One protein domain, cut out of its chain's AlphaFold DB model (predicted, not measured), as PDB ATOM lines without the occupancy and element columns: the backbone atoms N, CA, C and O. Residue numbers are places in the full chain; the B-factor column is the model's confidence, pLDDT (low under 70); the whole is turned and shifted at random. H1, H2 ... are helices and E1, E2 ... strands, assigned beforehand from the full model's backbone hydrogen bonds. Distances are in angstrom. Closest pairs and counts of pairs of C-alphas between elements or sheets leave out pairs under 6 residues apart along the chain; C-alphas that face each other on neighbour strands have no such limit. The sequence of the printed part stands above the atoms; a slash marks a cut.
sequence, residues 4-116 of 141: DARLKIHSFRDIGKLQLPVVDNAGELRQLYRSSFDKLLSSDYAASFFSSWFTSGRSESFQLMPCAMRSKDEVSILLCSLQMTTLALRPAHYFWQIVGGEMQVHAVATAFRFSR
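This is residues 4 to 116 of the 141 residues of an uncharacterized protein of Pseudomonas syringae pv. syringae FF5 (UniProt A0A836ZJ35). A long, twisted ribbon of two antiparallel strands, E4 and E5, makes the length of the domain; E2 and E3 follow each other along one side of E4, and the short E1 pairs along the far side of E5. The helix H2 packs over one face of this sheet, H1 only grazes it near E1, and H3 is off the sheet, near the ends of H1 and H2. The printed part has 113 residues, with three named helices and five named strands: along the chain E1 comes first, then the helices H1, H2 and H3, then E2, E3, E4 and E5; the class is mixed, helices and strands, and the sheet is branched, with the antiparallel neighbour pairs E1 and E5, E2 and E4, E3 and E4, and E4 and E5. The whole is loose, with a radius of gyration of the C-alphas of 16.5 A, and a rod spanning 59 by 27 by 19 A.

E1 is residues 4 to 9, 16.0 A long, and begins at C-alpha 4 at (260.966, 214.199, 217.648). H1 is residues 12 to 17, 10.1 A. H2 is residues 27 to 41, 20.9 A, beginning at C-alpha 27 at (273.740, 227.479, 218.306). H3 is residues 44 to 51, 10.2 A. E2 is residues 59 to 64, 17.3 A, and runs on into E3, residues 67 to 71, 12.2 A, at 19 degrees. E4 is residues 74 to 90, 48.5 A, and bends by 53 degrees at residue 87. E5 is residues 100 to 115, 46.5 A, ending at C-alpha 115 at (262.493, 239.536, 210.870).

E1 and E5 are antiparallel at 153 degrees, with N 7 and O 105 2.9 A apart, within hydrogen-bond range. On the other side of E5 is E4, antiparallel at 168 degrees, with N 83 and O 106 at 2.8 A. E2 and E3 lie on one side of E4, E5 on the other; N 62 and O 82 are 2.8 A apart, N 68 and O 76 2.9 A. E3, E4 and E5 form a meander, each strand the antiparallel neighbour of the one before; E3 and E4 are a hairpin, as are E4 and E5. H2 is on the sheet at a height over the sheet of 8.3 A, slantwise to the strands, at 40 degrees to E4 on the local plane; the closest C-alphas of H2 and E4 are those of Leu 29 and Leu 78, 6.4 A apart. H1 only grazes the sheet with residues 14 to 17. H1 and H2 are near each other, with 7 pairs of C-alphas within 10 A. H3 is not on the sheet; it is close to but not clearly touching H2, with the C-alphas of Leu 40 and Ala 46 closest at 6.2 A, and H1, with those of Phe 12 and Phe 50 at 6.6 A. Every O i to N i+4 pair is within hydrogen-bond range in H2 and H3; in H1 0 of 2 are, but 3 of 3 O i to N i+3 pairs.

The two C-alphas farthest apart, those of Tyr 94 and Arg 116, are 60.0 A apart. The printed part has no cut, and no link is long. Mean pLDDT of the printed part is 75.1; residue 4 and residues 20 to 26, 51 to 59 and 88 to 101 are under 70.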
ATOM      1  N   ASP A   4     261.618 215.011 216.620       68.12
ATOM      2  CA  ASP A   4     260.966 214.199 217.648       68.12
ATOM      3  C   ASP A   4     262.036 213.356 218.355       68.12
ATOM      4  O   ASP A   4     262.804 212.649 217.697       68.12
ATOM      5  N   ALA A   5     262.096 213.434 219.684       74.06
ATOM      6  CA  ALA A   5     262.889 212.525 220.500       74.06
ATOM      7  C   ALA A   5     262.013 211.851 221.559       74.06
ATOM      8  O   ALA A   5     261.234 212.503 222.252       74.06
ATOM      9  N   ARG A   6     262.188 210.536 221.731       79.00
ATOM     10  CA  ARG A   6     261.504 209.760 222.772       79.00
ATOM     11  C   ARG A   6     262.511 209.154 223.733       79.00
ATOM     12  O   ARG A   6     263.459 208.504 223.300       79.00
ATOM     13  N   LEU A   7     262.286 209.328 225.030       81.06
ATOM     14  CA  LEU A   7     263.146 208.801 226.085       81.06
ATOM     15  C   LEU A   7     262.303 208.121 227.159       81.06
ATOM     16  O   LEU A   7     261.330 208.693 227.643       81.06
ATOM     17  N   LYS A   8     262.698 206.912 227.562       81.94
ATOM     18  CA  LYS A   8     262.157 206.288 228.769       81.94
ATOM     19  C   LYS A   8     262.938 206.772 229.985       81.94
ATOM     20  O   LYS A   8     264.161 206.634 230.015       81.94
ATOM     21  N   ILE A   9     262.237 207.315 230.972       76.12
ATOM     22  CA  ILE A   9     262.824 207.791 232.225       76.12
ATOM     23  C   ILE A   9     262.276 206.999 233.409       76.12
ATOM     24  O   ILE A   9     261.118 206.579 233.409       76.12
ATOM     25  N   HIS A  10     263.126 206.807 234.416       75.00
ATOM     26  CA  HIS A  10     262.775 206.153 235.681       75.00
ATOM     27  C   HIS A  10     262.883 207.116 236.866       75.00
ATOM     28  O   HIS A  10     262.447 206.814 237.973       75.00
ATOM     29  N   SER A  11     263.519 208.263 236.643       72.62
ATOM     30  CA  SER A  11     263.702 209.323 237.618       72.62
ATOM     31  C   SER A  11     263.779 210.672 236.914       72.62
ATOM     32  O   SER A  11     264.123 210.756 235.734       72.62
ATOM     33  N   PHE A  12     263.532 211.747 237.662       71.38
ATOM     34  CA  PHE A  12     263.684 213.110 237.156       71.38
ATOM     35  C   PHE A  12     265.089 213.378 236.592       71.38
ATOM     36  O   PHE A  12     265.247 214.045 235.576       71.38
ATOM     37  N   ARG A  13     266.125 212.781 237.196       74.31
ATOM     38  CA  ARG A  13     267.518 212.938 236.749       74.31
ATOM     39  C   ARG A  13     267.753 212.420 235.329       74.31
ATOM     40  O   ARG A  13     268.662 212.898 234.655       74.31
ATOM     41  N   ASP A  14     266.946 211.471 234.860       77.06
ATOM     42  CA  ASP A  14     267.078 210.931 233.507       77.06
ATOM     43  C   ASP A  14     266.668 211.943 232.430       77.06
ATOM     44  O   ASP A  14     267.101 211.810 231.289       77.06
ATOM     45  N   ILE A  15     265.919 212.993 232.781       75.06
ATOM     46  CA  ILE A  15     265.550 214.070 231.854       75.06
ATOM     47  C   ILE A  15     266.775 214.826 231.338       75.06
ATOM     48  O   ILE A  15     266.795 215.228 230.178       75.06
ATOM     49  N   GLY A  16     267.840 214.938 232.137       73.12
ATOM     50  CA  GLY A  16     269.105 215.524 231.680       73.12
ATOM     51  C   GLY A  16     269.773 214.743 230.537       73.12
ATOM     52  O   GLY A  16     270.636 215.281 229.848       73.12
ATOM     53  N   LYS A  17     269.372 213.485 230.299       75.62
ATOM     54  CA  LYS A  17     269.857 212.656 229.181       75.62
ATOM     55  C   LYS A  17     269.089 212.910 227.884       75.62
ATOM     56  O   LYS A  17     269.470 212.373 226.843       75.62
ATOM     57  N   LEU A  18     268.003 213.682 227.938       73.69
ATOM     58  CA  LEU A  18     267.202 213.995 226.769       73.69
ATOM     59  C   LEU A  18     268.046 214.805 225.784       73.69
ATOM     60  O   LEU A  18     268.404 215.959 226.025       73.69
ATOM     61  N   GLN A  19     268.359 214.187 224.649       70.19
ATOM     62  CA  GLN A  19     268.966 214.912 223.553       70.19
ATOM     63  C   GLN A  19     267.900 215.765 222.899       70.19
ATOM     64  O   GLN A  19     266.902 215.266 222.379       70.19
ATOM     65  N   LEU A  20     268.119 217.071 222.961       66.62
ATOM     66  CA  LEU A  20     267.188 217.994 222.363       66.62
ATOM     67  C   LEU A  20     267.209 217.842 220.858       66.62
ATOM     68  O   LEU A  20     268.289 217.687 220.273       66.62
ATOM     69  N   PRO A  21     266.040 217.965 220.231       63.97
ATOM     70  CA  PRO A  21     265.967 217.877 218.798       63.97
ATOM     71  C   PRO A  21     266.837 218.980 218.161       63.97
ATOM     72  O   PRO A  21     266.758 220.157 218.524       63.97
ATOM     73  N   VAL A  22     267.745 218.591 217.262       62.16
ATOM     74  CA  VAL A  22     268.770 219.489 216.704       62.16
ATOM     75  C   VAL A  22     268.106 220.494 215.778       62.16
ATOM     76  O   VAL A  22     267.618 220.121 214.722       62.16
ATOM     77  N   VAL A  23     268.093 221.776 216.139       62.88
ATOM     78  CA  VAL A  23     267.663 222.824 215.204       62.88
ATOM     79  C   VAL A  23     268.883 223.471 214.550       62.88
ATOM     80  O   VAL A  23     269.798 223.922 215.253       62.88
ATOM     81  N   ASP A  24     268.914 223.462 213.216       58.41
ATOM     82  CA  ASP A  24     270.007 223.993 212.396       58.41
ATOM     83  C   ASP A  24     270.183 225.507 212.593       58.41
ATOM     84  O   ASP A  24     269.218 226.237 212.820       58.41
ATOM     85  N   ASN A  25     271.430 225.992 212.536       60.22
ATOM     86  CA  ASN A  25     271.805 227.413 212.682       60.22
ATOM     87  C   ASN A  25     271.334 228.118 213.976       60.22
ATOM     88  O   ASN A  25     271.340 229.347 214.073       60.22
ATOM     89  N   ALA A  26     270.993 227.345 215.007       62.78
ATOM     90  CA  ALA A  26     270.453 227.834 216.274       62.78
ATOM     91  C   ALA A  26     271.417 227.621 217.461       62.78
ATOM     92  O   ALA A  26     270.974 227.320 218.565       62.78
ATOM     93  N   GLY A  27     272.737 227.743 217.257       70.00
ATOM     94  CA  GLY A  27     273.740 227.479 218.306       70.00
ATOM     95  C   GLY A  27     273.508 228.281 219.595       70.00
ATOM     96  O   GLY A  27     273.455 227.709 220.681       70.00
ATOM     97  N   GLU A  28     273.262 229.585 219.454       75.00
ATOM     98  CA  GLU A  28     272.948 230.490 220.567       75.00
ATOM     99  C   GLU A  28     271.638 230.113 221.276       75.00
ATOM    100  O   GLU A  28     271.600 229.996 222.498       75.00
ATOM    101  N   LEU A  29     270.578 229.815 220.517       77.25
ATOM    102  CA  LEU A  29     269.297 229.378 221.082       77.25
ATOM    103  C   LEU A  29     269.393 228.022 221.780       77.25
ATOM    104  O   LEU A  29     268.698 227.787 222.763       77.25
ATOM    105  N   ARG A  30     270.259 227.126 221.302       76.12
ATOM    106  CA  ARG A  30     270.505 225.825 221.929       76.12
ATOM    107  C   ARG A  30     271.209 225.988 223.269       76.12
ATOM    108  O   ARG A  30     270.865 225.296 224.224       76.12
ATOM    109  N   GLN A  31     272.178 226.898 223.349       80.19
ATOM    110  CA  GLN A  31     272.830 227.232 224.612       80.19
ATOM    111  C   GLN A  31     271.852 227.919 225.569       80.19
ATOM    112  O   GLN A  31     271.775 227.526 226.733       80.19
ATOM    113  N   LEU A  32     271.056 228.870 225.070       81.88
ATOM    114  CA  LEU A  32     270.016 229.531 225.851       81.88
ATOM    115  C   LEU A  32     269.010 228.512 226.385       81.88
ATOM    116  O   LEU A  32     268.741 228.505 227.581       81.88
ATOM    117  N   TYR A  33     268.542 227.588 225.542       80.38
ATOM    118  CA  TYR A  33     267.692 226.486 225.973       80.38
ATOM    119  C   TYR A  33     268.348 225.677 227.082       80.38
ATOM    120  O   TYR A  33     267.723 225.503 228.119       80.38
ATOM    121  N   ARG A  34     269.582 225.189 226.885       80.75
ATOM    122  CA  ARG A  34     270.264 224.357 227.889       80.75
ATOM    123  C   ARG A  34     270.342 225.086 229.222       80.75
ATOM    124  O   ARG A  34     269.909 224.545 230.226       80.75
ATOM    125  N   SER A  35     270.760 226.349 229.209       84.25
ATOM    126  CA  SER A  35     270.841 227.154 230.429       84.25
ATOM    127  C   SER A  35     269.477 227.401 231.089       84.25
ATOM    128  O   SER A  35     269.376 227.367 232.313       84.25
ATOM    129  N   SER A  36     268.419 227.629 230.304       82.88
ATOM    130  CA  SER A  36     267.054 227.816 230.808       82.88
ATOM    131  C   SER A  36     266.469 226.518 231.350       82.88
ATOM    132  O   SER A  36     265.781 226.529 232.366       82.88
ATOM    133  N   PHE A  37     266.766 225.402 230.690       81.00
ATOM    134  CA  PHE A  37     266.357 224.075 231.109       81.00
ATOM    135  C   PHE A  37     267.063 223.681 232.398       81.00
ATOM    136  O   PHE A  37     266.382 223.351 233.356       81.00
ATOM    137  N   ASP A  38     268.383 223.825 232.485       82.00
ATOM    138  CA  ASP A  38     269.142 223.536 233.705       82.00
ATOM    139  C   ASP A  38     268.640 224.380 234.886       82.00
ATOM    140  O   ASP A  38     268.395 223.847 235.969       82.00
ATOM    141  N   LYS A  39     268.385 225.680 234.668       84.12
ATOM    142  CA  LYS A  39     267.784 226.564 235.683       84.12
ATOM    143  C   LYS A  39     266.411 226.082 236.125       84.12
ATOM    144  O   LYS A  39     266.158 226.003 237.326       84.12
ATOM    145  N   LEU A  40     265.538 225.750 235.176       79.50
ATOM    146  CA  LEU A  40     264.226 225.199 235.482       79.50
ATOM    147  C   LEU A  40     264.367 223.909 236.289       79.50
ATOM    148  O   LEU A  40     263.753 223.809 237.343       79.50
ATOM    149  N   LEU A  41     265.185 222.956 235.840       77.12
ATOM    150  CA  LEU A  41     265.367 221.672 236.515       77.12
ATOM    151  C   LEU A  41     265.936 221.837 237.933       77.12
ATOM    152  O   LEU A  41     265.645 221.022 238.804       77.12
ATOM    153  N   SER A  42     266.725 222.890 238.164       81.81
ATOM    154  CA  SER A  42     267.259 223.249 239.482       81.81
ATOM    155  C   SER A  42     266.295 224.047 240.368       81.81
ATOM    156  O   SER A  42     266.619 224.314 241.520       81.81
ATOM    157  N   SER A  43     265.137 224.462 239.847       81.44
ATOM    158  CA  SER A  43     264.181 225.286 240.590       81.44
ATOM    159  C   SER A  43     263.316 224.457 241.540       81.44
ATOM    160  O   SER A  43     262.959 223.316 241.243       81.44
ATOM    161  N   ASP A  44     262.877 225.080 242.636       79.88
ATOM    162  CA  ASP A  44     261.902 224.483 243.559       79.88
ATOM    163  C   ASP A  44     260.583 224.138 242.855       79.88
ATOM    164  O   ASP A  44     259.913 223.171 243.215       79.88
ATOM    165  N   TYR A  45     260.231 224.885 241.801       75.00
ATOM    166  CA  TYR A  45     259.069 224.589 240.971       75.00
ATOM    167  C   TYR A  45     259.215 223.241 240.265       75.00
ATOM    168  O   TYR A  45     258.291 222.433 240.310       75.00
ATOM    169  N   ALA A  46     260.378 222.956 239.668       73.62
ATOM    170  CA  ALA A  46     260.637 221.635 239.111       73.62
ATOM    171  C   ALA A  46     260.662 220.579 240.222       73.62
ATOM    172  O   ALA A  46     259.959 219.582 240.114       73.62
ATOM    173  N   ALA A  47     261.376 220.797 241.325       72.12
ATOM    174  CA  ALA A  47     261.386 219.830 242.424       72.12
ATOM    175  C   ALA A  47     259.960 219.469 242.892       72.12
ATOM    176  O   ALA A  47     259.640 218.288 243.025       72.12
ATOM    177  N   SER A  48     259.081 220.464 243.039       74.12
ATOM    178  CA  SER A  48     257.674 220.266 243.389       74.12
ATOM    179  C   SER A  48     256.897 219.550 242.280       74.12
ATOM    180  O   SER A  48     256.263 218.532 242.551       74.12
ATOM    181  N   PHE A  49     256.962 220.036 241.040       70.88
ATOM    182  CA  PHE A  49     256.255 219.470 239.884       70.88
ATOM    183  C   PHE A  49     256.628 217.997 239.654       70.88
ATOM    184  O   PHE A  49     255.767 217.130 239.510       70.88
ATOM    185  N   PHE A  50     257.922 217.685 239.731       70.12
ATOM    186  CA  PHE A  50     258.456 216.344 239.523       70.12
ATOM    187  C   PHE A  50     258.329 215.420 240.746       70.12
ATOM    188  O   PHE A  50     258.405 214.202 240.579       70.12
ATOM    189  N   SER A  51     258.097 215.941 241.958       68.44
ATOM    190  CA  SER A  51     257.978 215.111 243.172       68.44
ATOM    191  C   SER A  51     256.771 214.166 243.163       68.44
ATOM    192  O   SER A  51     256.860 213.057 243.685       68.44
ATOM    193  N   SER A  52     255.664 214.566 242.531       65.06
ATOM    194  CA  SER A  52     254.445 213.754 242.413       65.06
ATOM    195  C   SER A  52     254.318 213.006 241.085       65.06
ATOM    196  O   SER A  52     253.362 212.257 240.888       65.06
ATOM    197  N   TRP A  53     255.250 213.195 240.150       63.50
ATOM    198  CA  TRP A  53     255.066 212.780 238.757       63.50
ATOM    199  C   TRP A  53     255.125 211.263 238.537       63.50
ATOM    200  O   TRP A  53     254.468 210.726 237.653       63.50
ATOM    201  N   PHE A  54     255.832 210.527 239.393       62.19
ATOM    202  CA  PHE A  54     255.894 209.061 239.296       62.19
ATOM    203  C   PHE A  54     254.647 208.356 239.858       62.19
ATOM    204  O   PHE A  54     254.615 207.129 239.952       62.19
ATOM    205  N   THR A  55     253.605 209.116 240.214       56.62
ATOM    206  CA  THR A  55     252.316 208.580 240.660       56.62
ATOM    207  C   THR A  55     251.359 208.377 239.476       56.62
ATOM    208  O   THR A  55     251.416 209.062 238.458       56.62
ATOM    209  N   SER A  56     250.520 207.349 239.569       55.22
ATOM    210  CA  SER A  56     249.805 206.706 238.459       55.22
ATOM    211  C   SER A  56     248.984 207.603 237.531       55.22
ATOM    212  O   SER A  56     248.218 208.445 237.992       55.22
ATOM    213  N   GLY A  57     249.019 207.286 236.230       56.88
ATOM    214  CA  GLY A  57     247.971 207.658 235.267       56.88
ATOM    215  C   GLY A  57     248.007 209.099 234.761       56.88
ATOM    216  O   GLY A  57     247.043 209.545 234.146       56.88
ATOM    217  N   ARG A  58     249.098 209.832 235.000       64.06
ATOM    218  CA  ARG A  58     249.220 211.226 234.571       64.06
ATOM    219  C   ARG A  58     249.909 211.353 233.213       64.06
ATOM    220  O   ARG A  58     250.932 210.711 232.955       64.06
ATOM    221  N   SER A  59     249.316 212.195 232.368       68.81
ATOM    222  CA  SER A  59     249.949 212.805 231.203       68.81
ATOM    223  C   SER A  59     250.154 214.273 231.537       68.81
ATOM    224  O   SER A  59     249.180 214.997 231.728       68.81
ATOM    225  N   GLU A  60     251.403 214.708 231.619       74.44
ATOM    226  CA  GLU A  60     251.739 216.106 231.887       74.44
ATOM    227  C   GLU A  60     252.616 216.635 230.752       74.44
ATOM    228  O   GLU A  60     253.386 215.893 230.133       74.44
ATOM    229  N   SER A  61     252.462 217.917 230.437       77.06
ATOM    230  CA  SER A  61     253.251 218.592 229.416       77.06
ATOM    231  C   SER A  61     253.943 219.808 230.004       77.06
ATOM    232  O   SER A  61     253.449 220.470 230.915       77.06
ATOM    233  N   PHE A  62     255.126 220.087 229.482       78.62
ATOM    234  CA  PHE A  62     255.925 221.229 229.870       78.62
ATOM    235  C   PHE A  62     256.553 221.854 228.628       78.62
ATOM    236  O   PHE A  62     256.968 221.145 227.711       78.62
ATOM    237  N   GLN A  63     256.631 223.181 228.585       84.75
ATOM    238  CA  GLN A  63     257.102 223.910 227.415       84.75
ATOM    239  C   GLN A  63     258.131 224.969 227.802       84.75
ATOM    240  O   GLN A  63     257.936 225.741 228.737       84.75
ATOM    241  N   LEU A  64     259.222 225.023 227.040       83.31
ATOM    242  CA  LEU A  64     260.235 226.069 227.115       83.31
ATOM    243  C   LEU A  64     260.296 226.829 225.805       83.31
ATOM    244  O   LEU A  64     260.397 226.234 224.730       83.31
ATOM    245  N   MET A  65     260.299 228.154 225.930       88.12
ATOM    246  CA  MET A  65     260.328 229.088 224.809       88.12
ATOM    247  C   MET A  65     261.480 230.088 224.945       88.12
ATOM    248  O   MET A  65     261.243 231.268 225.201       88.12
ATOM    249  N   PRO A  66     262.749 229.652 224.858       83.69
ATOM    250  CA  PRO A  66     263.865 230.583 224.821       83.69
ATOM    251  C   PRO A  66     263.788 231.493 223.587       83.69
ATOM    252  O   PRO A  66     263.690 231.031 222.446       83.69
ATOM    253  N   CYS A  67     263.899 232.794 223.840       86.38
ATOM    254  CA  CYS A  67     263.885 233.849 222.835       86.38
ATOM    255  C   CYS A  67     265.186 234.650 222.923       86.38
ATOM    256  O   CYS A  67     265.613 235.017 224.017       86.38
ATOM    257  N   ALA A  68     265.789 234.954 221.777       85.50
ATOM    258  CA  ALA A  68     266.982 235.787 221.689       85.50
ATOM    259  C   ALA A  68     266.803 236.858 220.609       85.50
ATOM    260  O   ALA A  68     266.474 236.553 219.458       85.50
ATOM    261  N   MET A  69     267.036 238.114 220.984       85.94
ATOM    262  CA  MET A  69     267.095 239.231 220.045       85.94
ATOM    263  C   MET A  69     268.453 239.210 219.345       85.94
ATOM    264  O   MET A  69     269.485 239.335 219.997       85.94
ATOM    265  N   ARG A  70     268.454 239.063 218.018       80.06
ATOM    266  CA  ARG A  70     269.672 239.155 217.192       80.06
ATOM    267  C   ARG A  70     269.989 240.610 216.846       80.06
ATOM    268  O   ARG A  70     271.148 240.990 216.737       80.06
ATOM    269  N   SER A  71     268.949 241.422 216.674       84.31
ATOM    270  CA  SER A  71     269.007 242.866 216.431       84.31
ATOM    271  C   SER A  71     267.692 243.508 216.893       84.31
ATOM    272  O   SER A  71     266.800 242.806 217.362       84.31
ATOM    273  N   LYS A  72     267.528 244.830 216.744       86.19
ATOM    274  CA  LYS A  72     266.257 245.514 217.069       86.19
ATOM    275  C   LYS A  72     265.056 244.987 216.273       86.19
ATOM    276  O   LYS A  72     263.927 245.123 216.736       86.19
ATOM    277  N   ASP A  73     265.301 244.394 215.109       88.25
ATOM    278  CA  ASP A  73     264.269 243.995 214.153       88.25
ATOM    279  C   ASP A  73     264.215 242.480 213.920       88.25
ATOM    280  O   ASP A  73     263.385 242.007 213.142       88.25
ATOM    281  N   GLU A  74     265.076 241.709 214.592       87.69
ATOM    282  CA  GLU A  74     265.161 240.262 214.425       87.69
ATOM    283  C   GLU A  74     265.164 239.526 215.763       87.69
ATOM    284  O   GLU A  74     266.033 239.742 216.613       87.69
ATOM    285  N   VAL A  75     264.240 238.575 215.902       88.12
ATOM    286  CA  VAL A  75     264.171 237.668 217.048       88.12
ATOM    287  C   VAL A  75     264.229 236.227 216.569       88.12
ATOM    288  O   VAL A  75     263.604 235.834 215.585       88.12
ATOM    289  N   SER A  76     265.022 235.427 217.266       86.81
ATOM    290  CA  SER A  76     265.036 233.980 217.107       86.81
ATOM    291  C   SER A  76     264.321 233.368 218.308       86.81
ATOM    292  O   SER A  76     264.596 233.734 219.450       86.81
ATOM    293  N   ILE A  77     263.394 232.457 218.047       86.38
ATOM    294  CA  ILE A  77     262.580 231.784 219.058       86.38
ATOM    295  C   ILE A  77     262.786 230.290 218.871       86.38
ATOM    296  O   ILE A  77     262.657 229.781 217.761       86.38
ATOM    297  N   LEU A  78     263.094 229.577 219.943       85.31
ATOM    298  CA  LEU A  78     263.087 228.121 219.954       85.31
ATOM    299  C   LEU A  78     261.935 227.670 220.843       85.31
ATOM    300  O   LEU A  78     261.813 228.106 221.980       85.31
ATOM    301  N   LEU A  79     261.084 226.812 220.299       85.44
ATOM    302  CA  LEU A  79     259.970 226.188 220.986       85.44
ATOM    303  C   LEU A  79     260.329 224.736 221.247       85.44
ATOM    304  O   LEU A  79     260.566 223.990 220.300       85.44
ATOM    305  N   CYS A  80     260.334 224.337 222.509       83.38
ATOM    306  CA  CYS A  80     260.582 222.965 222.918       83.38
ATOM    307  C   CYS A  80     259.478 222.528 223.872       83.38
ATOM    308  O   CYS A  80     259.384 223.034 224.990       83.38
ATOM    309  N   SER A  81     258.676 221.567 223.440       84.38
ATOM    310  CA  SER A  81     257.628 220.950 224.239       84.38
ATOM    311  C   SER A  81     258.064 219.554 224.658       84.38
ATOM    312  O   SER A  81     258.549 218.775 223.841       84.38
ATOM    313  N   LEU A  82     257.875 219.239 225.930       83.50
ATOM    314  CA  LEU A  82     258.012 217.911 226.499       83.50
ATOM    315  C   LEU A  82     256.612 217.430 226.860       83.50
ATOM    316  O   LEU A  82     255.898 218.096 227.604       83.50
ATOM    317  N   GLN A  83     256.228 216.272 226.355       85.50
ATOM    318  CA  GLN A  83     255.034 215.549 226.754       85.50
ATOM    319  C   GLN A  83     255.469 214.270 227.452       85.50
ATOM    320  O   GLN A  83     256.330 213.550 226.960       85.50
ATOM    321  N   MET A  84     254.899 213.983 228.609       79.88
ATOM    322  CA  MET A  84     255.299 212.846 229.422       79.88
ATOM    323  C   MET A  84     254.097 211.989 229.742       79.88
ATOM    324  O   MET A  84     253.097 212.477 230.261       79.88
ATOM    325  N   THR A  85     254.238 210.700 229.464       80.88
ATOM    326  CA  THR A  85     253.180 209.709 229.609       80.88
ATOM    327  C   THR A  85     253.666 208.586 230.511       80.88
ATOM    328  O   THR A  85     254.700 207.968 230.250       80.88
ATOM    329  N   THR A  86     252.916 208.299 231.574       76.94
ATOM    330  CA  THR A  86     253.185 207.143 232.442       76.94
ATOM    331  C   THR A  86     252.919 205.850 231.668       76.94
ATOM    332  O   THR A  86     251.809 205.661 231.178       76.94
ATOM    333  N   LEU A  87     253.908 204.959 231.560       74.31
ATOM    334  CA  LEU A  87     253.755 203.669 230.875       74.31
ATOM    335  C   LEU A  87     253.456 202.526 231.847       74.31
ATOM    336  O   LEU A  87     252.586 201.701 231.582       74.31
ATOM    337  N   ALA A  88     254.180 202.461 232.964       67.44
ATOM    338  CA  ALA A  88     254.021 201.397 233.947       67.44
ATOM    339  C   ALA A  88     254.395 201.883 235.346       67.44
ATOM    340  O   ALA A  88     255.331 202.662 235.513       67.44
ATOM    341  N   LEU A  89     253.696 201.376 236.356       67.00
ATOM    342  CA  LEU A  89     254.073 201.544 237.755       67.00
ATOM    343  C   LEU A  89     254.902 200.336 238.168       67.00
ATOM    344  O   LEU A  89     254.451 199.200 238.012       67.00
ATOM    345  N   ARG A  90     256.101 200.553 238.706       60.59
ATOM    346  CA  ARG A  90     256.805 199.497 239.428       60.59
ATOM    347  C   ARG A  90     256.206 199.415 240.829       60.59
ATOM    348  O   ARG A  90     256.190 200.428 241.532       60.59
ATOM    349  N   PRO A  91     255.713 198.239 241.247       56.75
ATOM    350  CA  PRO A  91     255.232 198.069 242.604       56.75
ATOM    351  C   PRO A  91     256.382 198.330 243.579       56.75
ATOM    352  O   PRO A  91     257.491 197.820 243.415       56.75
ATOM    353  N   ALA A  92     256.114 199.157 244.584       56.91
ATOM    354  CA  ALA A  92     256.999 199.320 245.721       56.91
ATOM    355  C   ALA A  92     257.035 197.996 246.503       56.91
ATOM    356  O   ALA A  92     255.986 197.452 246.848       56.91
ATOM    357  N   HIS A  93     258.227 197.466 246.784       59.78
ATOM    358  CA  HIS A  93     258.374 196.266 247.615       59.78
ATOM    359  C   HIS A  93     258.139 196.568 249.104       59.78
ATOM    360  O   HIS A  93     257.834 195.658 249.871       59.78
ATOM    361  N   TYR A  94     258.246 197.838 249.506       62.38
ATOM    362  CA  TYR A  94     258.017 198.303 250.874       62.38
ATOM    363  C   TYR A  94     257.163 199.576 250.900       62.38
ATOM    364  O   TYR A  94     257.272 200.414 250.011       62.38
ATOM    365  N   PHE A  95     256.359 199.767 251.952       53.62
ATOM    366  CA  PHE A  95     255.421 200.897 252.076       53.62
ATOM    367  C   PHE A  95     256.088 202.284 252.157       53.62
ATOM    368  O   PHE A  95     255.433 203.292 251.918       53.62
ATOM    369  N   TRP A  96     257.382 202.346 252.487       55.25
ATOM    370  CA  TRP A  96     258.182 203.580 252.501       55.25
ATOM    371  C   TRP A  96     258.890 203.865 251.169       55.25
ATOM    372  O   TRP A  96     259.587 204.872 251.045       55.25
ATOM    373  N   GLN A  97     258.783 202.973 250.180       55.88
ATOM    374  CA  GLN A  97     259.362 203.210 248.863       55.88
ATOM    375  C   GLN A  97     258.406 204.059 248.032       55.88
ATOM    376  O   GLN A  97     257.236 203.725 247.856       55.88
ATOM    377  N   ILE A  98     258.936 205.150 247.486       57.16
ATOM    378  CA  ILE A  98     258.250 205.937 246.467       57.16
ATOM    379  C   ILE A  98     257.981 204.997 245.287       57.16
ATOM    380  O   ILE A  98     258.909 204.363 244.782       57.16
ATOM    381  N   VAL A  99     256.715 204.884 244.878       56.59
ATOM    382  CA  VAL A  99     256.315 204.119 243.692       56.59
ATOM    383  C   VAL A  99     257.111 204.661 242.504       56.59
ATOM    384  O   VAL A  99     256.947 205.811 242.106       56.59
ATOM    385  N   GLY A 100     258.038 203.856 241.988       59.34
ATOM    386  CA  GLY A 100     258.825 204.213 240.813       59.34
ATOM    387  C   GLY A 100     258.026 203.886 239.560       59.34
ATOM    388  O   GLY A 100     257.527 202.776 239.434       59.34
ATOM    389  N   GLY A 101     257.893 204.818 238.624       67.38
ATOM    390  CA  GLY A 101     257.225 204.582 237.341       67.38
ATOM    391  C   GLY A 101     258.218 204.511 236.183       67.38
ATOM    392  O   GLY A 101     259.263 205.155 236.221       67.38
ATOM    393  N   GLU A 102     257.894 203.751 235.138       75.31
ATOM    394  CA  GLU A 102     258.464 203.977 233.807       75.31
ATOM    395  C   GLU A 102     257.607 205.030 233.100       75.31
ATOM    396  O   GLU A 102     256.388 204.868 232.979       75.31
ATOM    397  N   MET A 103     258.241 206.096 232.619       77.06
ATOM    398  CA  MET A 103     257.567 207.138 231.845       77.06
ATOM    399  C   MET A 103     258.206 207.290 230.474       77.06
ATOM    400  O   MET A 103     259.424 207.189 230.332       77.06
ATOM    401  N   GLN A 104     257.387 207.583 229.472       83.69
ATOM    402  CA  GLN A 104     257.835 208.005 228.157       83.69
ATOM    403  C   GLN A 104     257.797 209.525 228.077       83.69
ATOM    404  O   GLN A 104     256.732 210.123 228.176       83.69
ATOM    405  N   VAL A 105     258.955 210.134 227.860       81.94
ATOM    406  CA  VAL A 105     259.093 211.539 227.486       81.94
ATOM    407  C   VAL A 105     259.119 211.616 225.972       81.94
ATOM    408  O   VAL A 105     259.916 210.935 225.329       81.94
ATOM    409  N   HIS A 106     258.265 212.451 225.410       85.62
ATOM    410  CA  HIS A 106     258.215 212.831 224.013       85.62
ATOM    411  C   HIS A 106     258.586 214.305 223.910       85.62
ATOM    412  O   HIS A 106     257.927 215.162 224.488       85.62
ATOM    413  N   ALA A 107     259.681 214.600 223.227       82.81
ATOM    414  CA  ALA A 107     260.197 215.944 223.065       82.81
ATOM    415  C   ALA A 107     260.027 216.386 221.619       82.81
ATOM    416  O   ALA A 107     260.501 215.723 220.698       82.81
ATOM    417  N   VAL A 108     259.382 217.530 221.440       83.56
ATOM    418  CA  VAL A 108     259.130 218.142 220.142       83.56
ATOM    419  C   VAL A 108     259.745 219.527 220.158       83.56
ATOM    420  O   VAL A 108     259.404 220.342 221.015       83.56
ATOM    421  N   ALA A 109     260.640 219.807 219.212       80.56
ATOM    422  CA  ALA A 109     261.221 221.136 219.080       80.56
ATOM    423  C   ALA A 109     261.119 221.695 217.665       80.56
ATOM    424  O   ALA A 109     261.218 220.975 216.668       80.56
ATOM    425  N   THR A 110     260.953 223.012 217.598       83.31
ATOM    426  CA  THR A 110     260.971 223.801 216.368       83.31
ATOM    427  C   THR A 110     261.580 225.170 216.653       83.31
ATOM    428  O   THR A 110     261.443 225.687 217.759       83.31
ATOM    429  N   ALA A 111     262.247 225.777 215.674       82.62
ATOM    430  CA  ALA A 111     262.711 227.156 215.795       82.62
ATOM    431  C   ALA A 111     262.068 228.043 214.743       82.62
ATOM    432  O   ALA A 111     261.846 227.643 213.600       82.62
ATOM    433  N   PHE A 112     261.836 229.279 215.151       83.31
ATOM    434  CA  PHE A 112     261.315 230.346 214.332       83.31
ATOM    435  C   PHE A 112     262.329 231.478 214.307       83.31
ATOM    436  O   PHE A 112     262.952 231.815 215.317       83.31
ATOM    437  N   ARG A 113     262.474 232.094 213.140       85.06
ATOM    438  CA  ARG A 113     263.165 233.366 212.994       85.06
ATOM    439  C   ARG A 113     262.149 234.375 212.512       85.06
ATOM    440  O   ARG A 113     261.558 234.201 211.452       85.06
ATOM    441  N   PHE A 114     261.978 235.425 213.290       86.44
ATOM    442  CA  PHE A 114     261.202 236.577 212.895       86.44
ATOM    443  C   PHE A 114     262.156 237.694 212.483       86.44
ATOM    444  O   PHE A 114     263.119 237.992 213.190       86.44
ATOM    445  N   SER A 115     261.866 238.306 211.340       89.38
ATOM    446  CA  SER A 115     262.493 239.536 210.870       89.38
ATOM    447  C   SER A 115     261.386 240.508 210.504       89.38
ATOM    448  O   SER A 115     260.484 240.151 209.743       89.38
ATOM    449  N   ARG A 116     261.454 241.737 211.026       87.94
ATOM    450  CA  ARG A 116     260.462 242.780 210.738       87.94
ATOM    451  C   ARG A 116     260.334 243.026 209.236       87.94
ATOM    452  O   ARG A 116     259.222 243.088 208.734       87.94
TER     453      ARG A 116